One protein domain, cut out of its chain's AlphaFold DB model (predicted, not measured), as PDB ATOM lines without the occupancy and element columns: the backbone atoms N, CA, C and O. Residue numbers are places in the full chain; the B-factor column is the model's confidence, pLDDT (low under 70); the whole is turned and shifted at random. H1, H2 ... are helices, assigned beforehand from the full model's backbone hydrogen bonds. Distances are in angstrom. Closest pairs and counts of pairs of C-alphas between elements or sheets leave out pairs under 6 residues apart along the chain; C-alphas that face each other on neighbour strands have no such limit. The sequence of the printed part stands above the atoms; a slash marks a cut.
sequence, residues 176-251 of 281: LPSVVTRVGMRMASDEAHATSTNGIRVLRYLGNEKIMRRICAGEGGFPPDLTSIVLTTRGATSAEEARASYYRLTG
ATOM      1  N   LEU A 176      13.187  56.317  11.945       84.12
ATOM      2  CA  LEU A 176      14.156  55.651  11.069       84.12
ATOM      3  C   LEU A 176      14.823  54.434  11.730       84.12
ATOM      4  O   LEU A 176      14.830  53.371  11.106       84.12
ATOM      5  N   PRO A 177      15.335  54.513  12.980       81.69
ATOM      6  CA  PRO A 177      16.002  53.374  13.605       81.69
ATOM      7  C   PRO A 177      15.065  52.179  13.802       81.69
ATOM      8  O   PRO A 177      15.500  51.031  13.676       81.69
ATOM      9  N   SER A 178      13.779  52.423  14.079       77.25
ATOM     10  CA  SER A 178      12.794  51.350  14.243       77.25
ATOM     11  C   SER A 178      12.452  50.697  12.909       77.25
ATOM     12  O   SER A 178      12.525  49.468  12.792       77.25
ATOM     13  N   VAL A 179      12.166  51.505  11.880       79.62
ATOM     14  CA  VAL A 179      11.885  51.009  10.522       79.62
ATOM     15  C   VAL A 179      13.048  50.160  10.021       79.62
ATOM     16  O   VAL A 179      12.846  49.018   9.608       79.62
ATOM     17  N   VAL A 180      14.269  50.695  10.095       83.12
ATOM     18  CA  VAL A 180      15.472  50.020   9.597       83.12
ATOM     19  C   VAL A 180      15.723  48.718  10.353       83.12
ATOM     20  O   VAL A 180      16.010  47.701   9.724       83.12
ATOM     21  N   THR A 181      15.544  48.703  11.678       79.88
ATOM     22  CA  THR A 181      15.727  47.480  12.473       79.88
ATOM     23  C   THR A 181      14.685  46.414  12.114       79.88
ATOM     24  O   THR A 181      15.049  45.262  11.892       79.88
ATOM     25  N   ARG A 182      13.396  46.764  11.989       76.25
ATOM     26  CA  ARG A 182      12.343  45.790  11.630       76.25
ATOM     27  C   ARG A 182      12.514  45.242  10.218       76.25
ATOM     28  O   ARG A 182      12.424  44.032  10.020       76.25
ATOM     29  N   VAL A 183      12.781  46.115   9.246       79.62
ATOM     30  CA  VAL A 183      13.021  45.708   7.853       79.62
ATOM     31  C   VAL A 183      14.270  44.835   7.769       79.62
ATOM     32  O   VAL A 183      14.218  43.769   7.163       79.62
ATOM     33  N   GLY A 184      15.354  45.226   8.444       81.56
ATOM     34  CA  GLY A 184      16.584  44.442   8.509       81.56
ATOM     35  C   GLY A 184      16.367  43.050   9.103       81.56
ATOM     36  O   GLY A 184      16.869  42.073   8.552       81.56
ATOM     37  N   MET A 185      15.571  42.929  10.170       76.62
ATOM     38  CA  MET A 185      15.247  41.628  10.771       76.62
ATOM     39  C   MET A 185      14.400  40.742   9.858       76.62
ATOM     40  O   MET A 185      14.694  39.555   9.765       76.62
ATOM     41  N   ARG A 186      13.410  41.311   9.156       79.44
ATOM     42  CA  ARG A 186      12.593  40.576   8.176       79.44
ATOM     43  C   ARG A 186      13.417  40.117   6.975       79.44
ATOM     44  O   ARG A 186      13.236  39.009   6.492       79.44
ATOM     45  N   MET A 187      14.328  40.961   6.496       79.56
ATOM     46  CA  MET A 187      15.258  40.580   5.434       79.56
ATOM     47  C   MET A 187      16.203  39.476   5.910       79.56
ATOM     48  O   MET A 187      16.448  38.537   5.168       79.56
ATOM     49  N   ALA A 188      16.705  39.557   7.149       81.12
ATOM     50  CA  ALA A 188      17.605  38.556   7.723       81.12
ATOM     51  C   ALA A 188      16.941  37.179   7.924       81.12
ATOM     52  O   ALA A 188      17.641  36.160   7.862       81.12
ATOM     53  N   SER A 189      15.621  37.140   8.139       77.50
ATOM     54  CA  SER A 189      14.835  35.909   8.280       77.50
ATOM     55  C   SER A 189      14.346  35.312   6.956       77.50
ATOM     56  O   SER A 189      13.761  34.236   6.984       77.50
ATOM     57  N   ASP A 190      14.578  35.973   5.819       79.75
ATOM     58  CA  ASP A 190      14.165  35.477   4.501       79.75
ATOM     59  C   ASP A 190      14.952  34.212   4.096       79.75
ATOM     60  O   ASP A 190      16.135  34.065   4.426       79.75
ATOM     61  N   GLU A 191      14.301  33.293   3.377       77.75
ATOM     62  CA  GLU A 191      14.890  32.019   2.936       77.75
ATOM     63  C   GLU A 191      15.935  32.229   1.833       77.75
ATOM     64  O   GLU A 191      16.903  31.475   1.708       77.75
ATOM     65  N   ALA A 192      15.784  33.300   1.050       84.81
ATOM     66  CA  ALA A 192      16.744  33.667   0.023       84.81
ATOM     67  C   ALA A 192      18.065  34.155   0.644       84.81
ATOM     68  O   ALA A 192      18.145  35.235   1.237       84.81
ATOM     69  N   HIS A 193      19.151  33.405   0.426       78.06
ATOM     70  CA  HIS A 193      20.489  33.739   0.937       78.06
ATOM     71  C   HIS A 193      20.959  35.165   0.581       78.06
ATOM     72  O   HIS A 193      21.608  35.831   1.395       78.06
ATOM     73  N   ALA A 194      20.613  35.665  -0.611       80.06
ATOM     74  CA  ALA A 194      20.948  37.024  -1.039       80.06
ATOM     75  C   ALA A 194      20.220  38.103  -0.212       80.06
ATOM     76  O   ALA A 194      20.826  39.109   0.162       80.06
ATOM     77  N   THR A 195      18.947  37.886   0.133       81.06
ATOM     78  CA  THR A 195      18.171  38.812   0.972       81.06
ATOM     79  C   THR A 195      18.635  38.762   2.428       81.06
ATOM     80  O   THR A 195      18.845  39.812   3.043       81.06
ATOM     81  N   SER A 196      18.895  37.559   2.953       81.81
ATOM     82  CA  SER A 196      19.333  37.359   4.341       81.81
ATOM     83  C   SER A 196      20.678  38.021   4.635       81.81
ATOM     84  O   SER A 196      20.818  38.771   5.605       81.81
ATOM     85  N   THR A 197      21.666  37.837   3.755       85.00
ATOM     86  CA  THR A 197      22.992  38.460   3.915       85.00
ATOM     87  C   THR A 197      22.932  39.986   3.877       85.00
ATOM     88  O   THR A 197      23.633  40.651   4.648       85.00
ATOM     89  N   ASN A 198      22.067  40.557   3.034       86.94
ATOM     90  CA  ASN A 198      21.866  42.001   2.979       86.94
ATOM     91  C   ASN A 198      21.175  42.524   4.252       86.94
ATOM     92  O   ASN A 198      21.615  43.521   4.824       86.94
ATOM     93  N   GLY A 199      20.167  41.804   4.758       82.94
ATOM     94  CA  GLY A 199      19.512  42.112   6.034       82.94
ATOM     95  C   GLY A 199      20.494  42.152   7.207       82.94
ATOM     96  O   GLY A 199      20.518  43.120   7.968       82.94
ATOM     97  N   ILE A 200      21.391  41.164   7.299       83.38
ATOM     98  CA  ILE A 200      22.453  41.125   8.320       83.38
ATOM     99  C   ILE A 200      23.405  42.322   8.183       83.38
ATOM    100  O   ILE A 200      23.787  42.921   9.189       83.38
ATOM    101  N   ARG A 201      23.787  42.708   6.957       86.88
ATOM    102  CA  ARG A 201      24.664  43.870   6.724       86.88
ATOM    103  C   ARG A 201      24.016  45.173   7.196       86.88
ATOM    104  O   ARG A 201      24.679  45.960   7.868       86.88
ATOM    105  N   VAL A 202      22.735  45.378   6.887       86.12
ATOM    106  CA  VAL A 202      21.965  46.547   7.343       86.12
ATOM    107  C   VAL A 202      21.898  46.586   8.868       86.12
ATOM    108  O   VAL A 202      22.190  47.620   9.465       86.12
ATOM    109  N   LEU A 203      21.592  45.456   9.510       84.50
ATOM    110  CA  LEU A 203      21.523  45.364  10.971       84.50
ATOM    111  C   LEU A 203      22.871  45.628  11.654       84.50
ATOM    112  O   LEU A 203      22.890  46.227  12.722       84.50
ATOM    113  N   ARG A 204      24.001  45.251  11.040       83.44
ATOM    114  CA  ARG A 204      25.337  45.552  11.590       83.44
ATOM    115  C   ARG A 204      25.688  47.041  11.571       83.44
ATOM    116  O   ARG A 204      26.421  47.479  12.448       83.44
ATOM    117  N   TYR A 205      25.216  47.796  10.576       84.38
ATOM    118  CA  TYR A 205      25.569  49.214  10.431       84.38
ATOM    119  C   TYR A 205      24.534  50.159  11.059       84.38
ATOM    120  O   TYR A 205      24.900  51.186  11.619       84.38
ATOM    121  N   LEU A 206      23.246  49.813  10.973       85.31
ATOM    122  CA  LEU A 206      22.125  50.687  11.351       85.31
ATOM    123  C   LEU A 206      21.171  50.064  12.381       85.31
ATOM    124  O   LEU A 206      20.197  50.709  12.773       85.31
ATOM    125  N   GLY A 207      21.394  48.815  12.794       76.81
ATOM    126  CA  GLY A 207      20.524  48.130  13.746       76.81
ATOM    127  C   GLY A 207      20.626  48.720  15.151       76.81
ATOM    128  O   GLY A 207      21.707  49.062  15.627       76.81
ATOM    129  N   ASN A 208      19.489  48.816  15.842       78.00
ATOM    130  CA  ASN A 208      19.447  49.231  17.240       78.00
ATOM    131  C   ASN A 208      19.247  48.015  18.154       78.00
ATOM    132  O   ASN A 208      18.157  47.443  18.221       78.00
ATOM    133  N   GLU A 209      20.288  47.653  18.906       76.12
ATOM    134  CA  GLU A 209      20.286  46.474  19.782       76.12
ATOM    135  C   GLU A 209      19.135  46.486  20.805       76.12
ATOM    136  O   GLU A 209      18.513  45.452  21.059       76.12
ATOM    137  N   LYS A 210      18.783  47.658  21.356       74.44
ATOM    138  CA  LYS A 210      17.682  47.780  22.328       74.44
ATOM    139  C   LYS A 210      16.336  47.418  21.700       74.44
ATOM    140  O   LYS A 210      15.509  46.786  22.357       74.44
ATOM    141  N   ILE A 211      16.121  47.799  20.439       71.00
ATOM    142  CA  ILE A 211      14.899  47.474  19.692       71.00
ATOM    143  C   ILE A 211      14.850  45.970  19.405       71.00
ATOM    144  O   ILE A 211      13.823  45.340  19.650       71.00
ATOM    145  N   MET A 212      15.967  45.375  18.974       73.56
ATOM    146  CA  MET A 212      16.047  43.932  18.711       73.56
ATOM    147  C   MET A 212      15.742  43.105  19.968       73.56
ATOM    148  O   MET A 212      14.931  42.180  19.918       73.56
ATOM    149  N   ARG A 213      16.317  43.480  21.117       72.81
ATOM    150  CA  ARG A 213      16.069  42.802  22.401       72.81
ATOM    151  C   ARG A 213      14.611  42.888  22.840       72.81
ATOM    152  O   ARG A 213      14.063  41.889  23.296       72.81
ATOM    153  N   ARG A 214      13.968  44.046  22.667       70.94
ATOM    154  CA  ARG A 214      12.545  44.220  22.995       70.94
ATOM    155  C   ARG A 214      11.652  43.320  22.138       70.94
ATOM    156  O   ARG A 214      10.741  42.685  22.659       70.94
ATOM    157  N   ILE A 215      11.941  43.222  20.839       70.19
ATOM    158  CA  ILE A 215      11.175  42.368  19.918       70.19
ATOM    159  C   ILE A 215      11.368  40.884  20.276       70.19
ATOM    160  O   ILE A 215      10.398  40.132  20.334       70.19
ATOM    161  N   CYS A 216      12.588  40.474  20.627       70.56
ATOM    162  CA  CYS A 216      12.888  39.126  21.120       70.56
ATOM    163  C   CYS A 216      12.168  38.733  22.417       70.56
ATOM    164  O   CYS A 216      11.765  37.575  22.581       70.56
ATOM    165  N   ALA A 217      12.044  39.682  23.349       69.44
ATOM    166  CA  ALA A 217      11.386  39.478  24.634       69.44
ATOM    167  C   ALA A 217       9.867  39.271  24.494       69.44
ATOM    168  O   ALA A 217       9.200  38.963  25.475       69.44
ATOM    169  N   GLY A 218       9.303  39.436  23.289       60.47
ATOM    170  CA  GLY A 218       7.854  39.421  23.096       60.47
ATOM    171  C   GLY A 218       7.170  40.643  23.714       60.47
ATOM    172  O   GLY A 218       5.944  40.703  23.752       60.47
ATOM    173  N   GLU A 219       7.943  41.647  24.145       58.72
ATOM    174  CA  GLU A 219       7.466  42.945  24.627       58.72
ATOM    175  C   GLU A 219       6.994  43.816  23.446       58.72
ATOM    176  O   GLU A 219       7.383  44.973  23.279       58.72
ATOM    177  N   GLY A 220       6.103  43.266  22.619       49.72
ATOM    178  CA  GLY A 220       5.290  44.012  21.655       49.72
ATOM    179  C   GLY A 220       4.213  44.873  22.328       49.72
ATOM    180  O   GLY A 220       3.348  45.419  21.650       49.72
ATOM    181  N   GLY A 221       4.248  44.985  23.661       42.19
ATOM    182  CA  GLY A 221       3.336  45.786  24.464       42.19
ATOM    183  C   GLY A 221       3.561  47.278  24.250       42.19
ATOM    184  O   GLY A 221       4.381  47.889  24.925       42.19
ATOM    185  N   PHE A 222       2.817  47.841  23.299       43.28
ATOM    186  CA  PHE A 222       2.428  49.251  23.202       43.28
ATOM    187  C   PHE A 222       3.496  50.313  23.572       43.28
ATOM    188  O   PHE A 222       3.253  51.157  24.436       43.28
ATOM    189  N   PRO A 223       4.674  50.371  22.921       50.53
ATOM    190  CA  PRO A 223       5.354  51.648  22.758       50.53
ATOM    191  C   PRO A 223       4.686  52.443  21.614       50.53
ATOM    192  O   PRO A 223       4.163  51.834  20.679       50.53
ATOM    193  N   PRO A 224       4.727  53.789  21.638       52.25
ATOM    194  CA  PRO A 224       4.128  54.666  20.626       52.25
ATOM    195  C   PRO A 224       4.975  54.695  19.342       52.25
ATOM    196  O   PRO A 224       5.340  55.753  18.844       52.25
ATOM    197  N   ASP A 225       5.382  53.529  18.860       58.03
ATOM    198  CA  ASP A 225       6.152  53.391  17.635       58.03
ATOM    199  C   ASP A 225       5.158  53.361  16.474       58.03
ATOM    200  O   ASP A 225       4.368  52.414  16.345       58.03
ATOM    201  N   LEU A 226       5.165  54.417  15.658       60.41
ATOM    202  CA  LEU A 226       4.216  54.625  14.559       60.41
ATOM    203  C   LEU A 226       4.292  53.462  13.565       60.41
ATOM    204  O   LEU A 226       3.289  53.051  12.975       60.41
ATOM    205  N   THR A 227       5.476  52.859  13.442       55.69
ATOM    206  CA  THR A 227       5.715  51.700  12.580       55.69
ATOM    207  C   THR A 227       4.942  50.462  13.018       55.69
ATOM    208  O   THR A 227       4.535  49.676  12.164       55.69
ATOM    209  N   SER A 228       4.687  50.280  14.318       55.44
ATOM    210  CA  SER A 228       3.985  49.099  14.834       55.44
ATOM    211  C   SER A 228       2.523  49.049  14.392       55.44
ATOM    212  O   SER A 228       2.038  47.973  14.045       55.44
ATOM    213  N   ILE A 229       1.864  50.210  14.323       58.12
ATOM    214  CA  ILE A 229       0.471  50.379  13.883       58.12
ATOM    215  C   ILE A 229       0.360  50.174  12.365       58.12
ATOM    216  O   ILE A 229      -0.579  49.550  11.884       58.12
ATOM    217  N   VAL A 230       1.345  50.641  11.590       56.31
ATOM    218  CA  VAL A 230       1.356  50.468  10.124       56.31
ATOM    219  C   VAL A 230       1.745  49.040   9.714       56.31
ATOM    220  O   VAL A 230       1.249  48.503   8.722       56.31
ATOM    221  N   LEU A 231       2.639  48.388  10.459       55.62
ATOM    222  CA  LEU A 231       3.117  47.037  10.144       55.62
ATOM    223  C   LEU A 231       2.190  45.931  10.657       55.62
ATOM    224  O   LEU A 231       2.245  44.828  10.115       55.62
ATOM    225  N   THR A 232       1.296  46.201  11.617       52.72
ATOM    226  CA  THR A 232       0.282  45.217  12.049       52.72
ATOM    227  C   THR A 232      -0.622  44.799  10.890       52.72
ATOM    228  O   THR A 232      -0.984  43.632  10.790       52.72
ATOM    229  N   THR A 233      -0.883  45.696   9.934       47.53
ATOM    230  CA  THR A 233      -1.611  45.373   8.696       47.53
ATOM    231  C   THR A 233      -0.833  44.521   7.680       47.53
ATOM    232  O   THR A 233      -1.437  44.036   6.730       47.53
ATOM    233  N   ARG A 234       0.486  44.311   7.838       46.19
ATOM    234  CA  ARG A 234       1.339  43.559   6.883       46.19
ATOM    235  C   ARG A 234       1.974  42.279   7.447       46.19
ATOM    236  O   ARG A 234       2.871  41.724   6.810       46.19
ATOM    237  N   GLY A 235       1.486  41.807   8.593       46.00
ATOM    238  CA  GLY A 235       2.036  40.659   9.313       46.00
ATOM    239  C   GLY A 235       3.151  41.100  10.258       46.00
ATOM    240  O   GLY A 235       4.193  41.597   9.827       46.00
ATOM    241  N   ALA A 236       2.919  40.949  11.560       52.06
ATOM    242  CA  ALA A 236       3.956  41.150  12.560       52.06
ATOM    243  C   ALA A 236       5.010  40.039  12.413       52.06
ATOM    244  O   ALA A 236       4.644  38.869  12.370       52.06
ATOM    245  N   THR A 237       6.298  40.396  12.353       55.12
ATOM    246  CA  THR A 237       7.392  39.422  12.517       55.12
ATOM    247  C   THR A 237       7.185  38.695  13.836       55.12
ATOM    248  O   THR A 237       7.102  39.355  14.882       55.12
ATOM    249  N   SER A 238       7.053  37.370  13.789       59.22
ATOM    250  CA  SER A 238       6.769  36.579  14.984       59.22
ATOM    251  C   SER A 238       7.953  36.650  15.953       59.22
ATOM    252  O   SER A 238       9.105  36.868  15.559       59.22
ATOM    253  N   ALA A 239       7.694  36.484  17.253       62.19
ATOM    254  CA  ALA A 239       8.759  36.484  18.257       62.19
ATOM    255  C   ALA A 239       9.805  35.379  17.990       62.19
ATOM    256  O   ALA A 239      10.968  35.524  18.364       62.19
ATOM    257  N   GLU A 240       9.415  34.295  17.320       63.31
ATOM    258  CA  GLU A 240      10.302  33.202  16.914       63.31
ATOM    259  C   GLU A 240      11.244  33.605  15.773       63.31
ATOM    260  O   GLU A 240      12.452  33.384  15.883       63.31
ATOM    261  N   GLU A 241      10.737  34.276  14.736       66.69
ATOM    262  CA  GLU A 241      11.559  34.815  13.641       66.69
ATOM    263  C   GLU A 241      12.582  35.832  14.156       66.69
ATOM    264  O   GLU A 241      13.754  35.811  13.771       66.69
ATOM    265  N   ALA A 242      12.168  36.692  15.088       66.38
ATOM    266  CA  ALA A 242      13.059  37.664  15.711       66.38
ATOM    267  C   ALA A 242      14.178  36.994  16.527       66.38
ATOM    268  O   ALA A 242      15.334  37.415  16.445       66.38
ATOM    269  N   ARG A 243      13.864  35.927  17.276       70.62
ATOM    270  CA  ARG A 243      14.858  35.151  18.043       70.62
ATOM    271  C   ARG A 243      15.865  34.460  17.126       70.62
ATOM    272  O   ARG A 243      17.060  34.491  17.422       70.62
ATOM    273  N   ALA A 244      15.408  33.889  16.010       71.06
ATOM    274  CA  ALA A 244      16.274  33.253  15.018       71.06
ATOM    275  C   ALA A 244      17.226  34.260  14.349       71.06
ATOM    276  O   ALA A 244      18.430  34.009  14.253       71.06
ATOM    277  N   SER A 245      16.717  35.428  13.948       68.44
ATOM    278  CA  SER A 245      17.531  36.501  13.366       68.44
ATOM    279  C   SER A 245      18.532  37.087  14.363       68.44
ATOM    280  O   SER A 245      19.678  37.337  13.989       68.44
ATOM    281  N   TYR A 246      18.149  37.266  15.632       72.06
ATOM    282  CA  TYR A 246      19.067  37.756  16.666       72.06
ATOM    283  C   TYR A 246      20.220  36.780  16.901       72.06
ATOM    284  O   TYR A 246      21.376  37.190  16.835       72.06
ATOM    285  N   TYR A 247      19.925  35.484  17.066       75.56
ATOM    286  CA  TYR A 247      20.956  34.461  17.261       75.56
ATOM    287  C   TYR A 247      21.958  34.417  16.099       75.56
ATOM    288  O   TYR A 247      23.163  34.341  16.327       75.56
ATOM    289  N   ARG A 248      21.488  34.545  14.850       72.44
ATOM    290  CA  ARG A 248      22.369  34.633  13.670       72.44
ATOM    291  C   ARG A 248      23.271  35.870  13.682       72.44
ATOM    292  O   ARG A 248      24.348  35.835  13.088       72.44
ATOM    293  N   LEU A 249      22.839  36.964  14.308       72.56
ATOM    294  CA  LEU A 249      23.570  38.230  14.300       72.56
ATOM    295  C   LEU A 249      24.599  38.328  15.428       72.56
ATOM    296  O   LEU A 249      25.702  38.822  15.202       72.56
ATOM    297  N   THR A 250      24.228  37.884  16.627       72.44
ATOM    298  CA  THR A 250      25.022  38.051  17.853       72.44
ATOM    299  C   THR A 250      25.702  36.765  18.313       72.44
ATOM    300  O   THR A 250      26.609  36.824  19.137       72.44
ATOM    301  N   GLY A 251      25.264  35.600  17.824       71.88
ATOM    302  CA  GLY A 251      25.692  34.291  18.323       71.88
ATOM    303  C   GLY A 251      25.143  33.945  19.714       71.88
ATOM    304  O   GLY A 251      25.451  32.880  20.247       71.88
TER     305      GLY A 251
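This is residues 176 to 251 of the 281 residues of an uncharacterized protein of Massilia violaceinigra (UniProt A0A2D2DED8). A helical hairpin, H1 and H2, has a second pair of helices, H3 and H5, packed crosswise on H1; short H4 lies on the side of H1 away from H2, touching no helix. The printed part has 76 residues, five named helices, H1 to H5 in order, and no named strand: all helix, packing mostly crossed. It is compact, radius of gyration of the C-alphas 11.4 A, spanning 31 by 23 by 23 A.

H1, residues 176 to 188, touches H2, residues 193 to 206, closest C-alphas Ala 188 and Ser 196, 4.0 A, at a shallow tilt of 27 degrees, opposite ways. H3, residues 209 to 216, only just touches H1, with 3 pairs of C-alphas within 8 A, the closest Ser 178 and Ile 211, 7.0 A. H4, residues 226 to 232, is close to H1 but not clearly touching, closest C-alphas Val 179 and Thr 227, 6.5 A. H5, residues 239 to 250, touches H3, closest C-alphas Cys 216 and Arg 243, 5.4 A. In all five helices every O i to N i+4 pair is within hydrogen-bond range.

H1 begins at C-alpha 176 (14.156, 55.651, 11.069) and measures 17.8 A, H2 20.0 A; H5, 16.3 A, ends at C-alpha 250 (25.022, 38.051, 17.853).

The printed part has no cut and no long link. Residues 217 to 242 and 245 have pLDDT under 70.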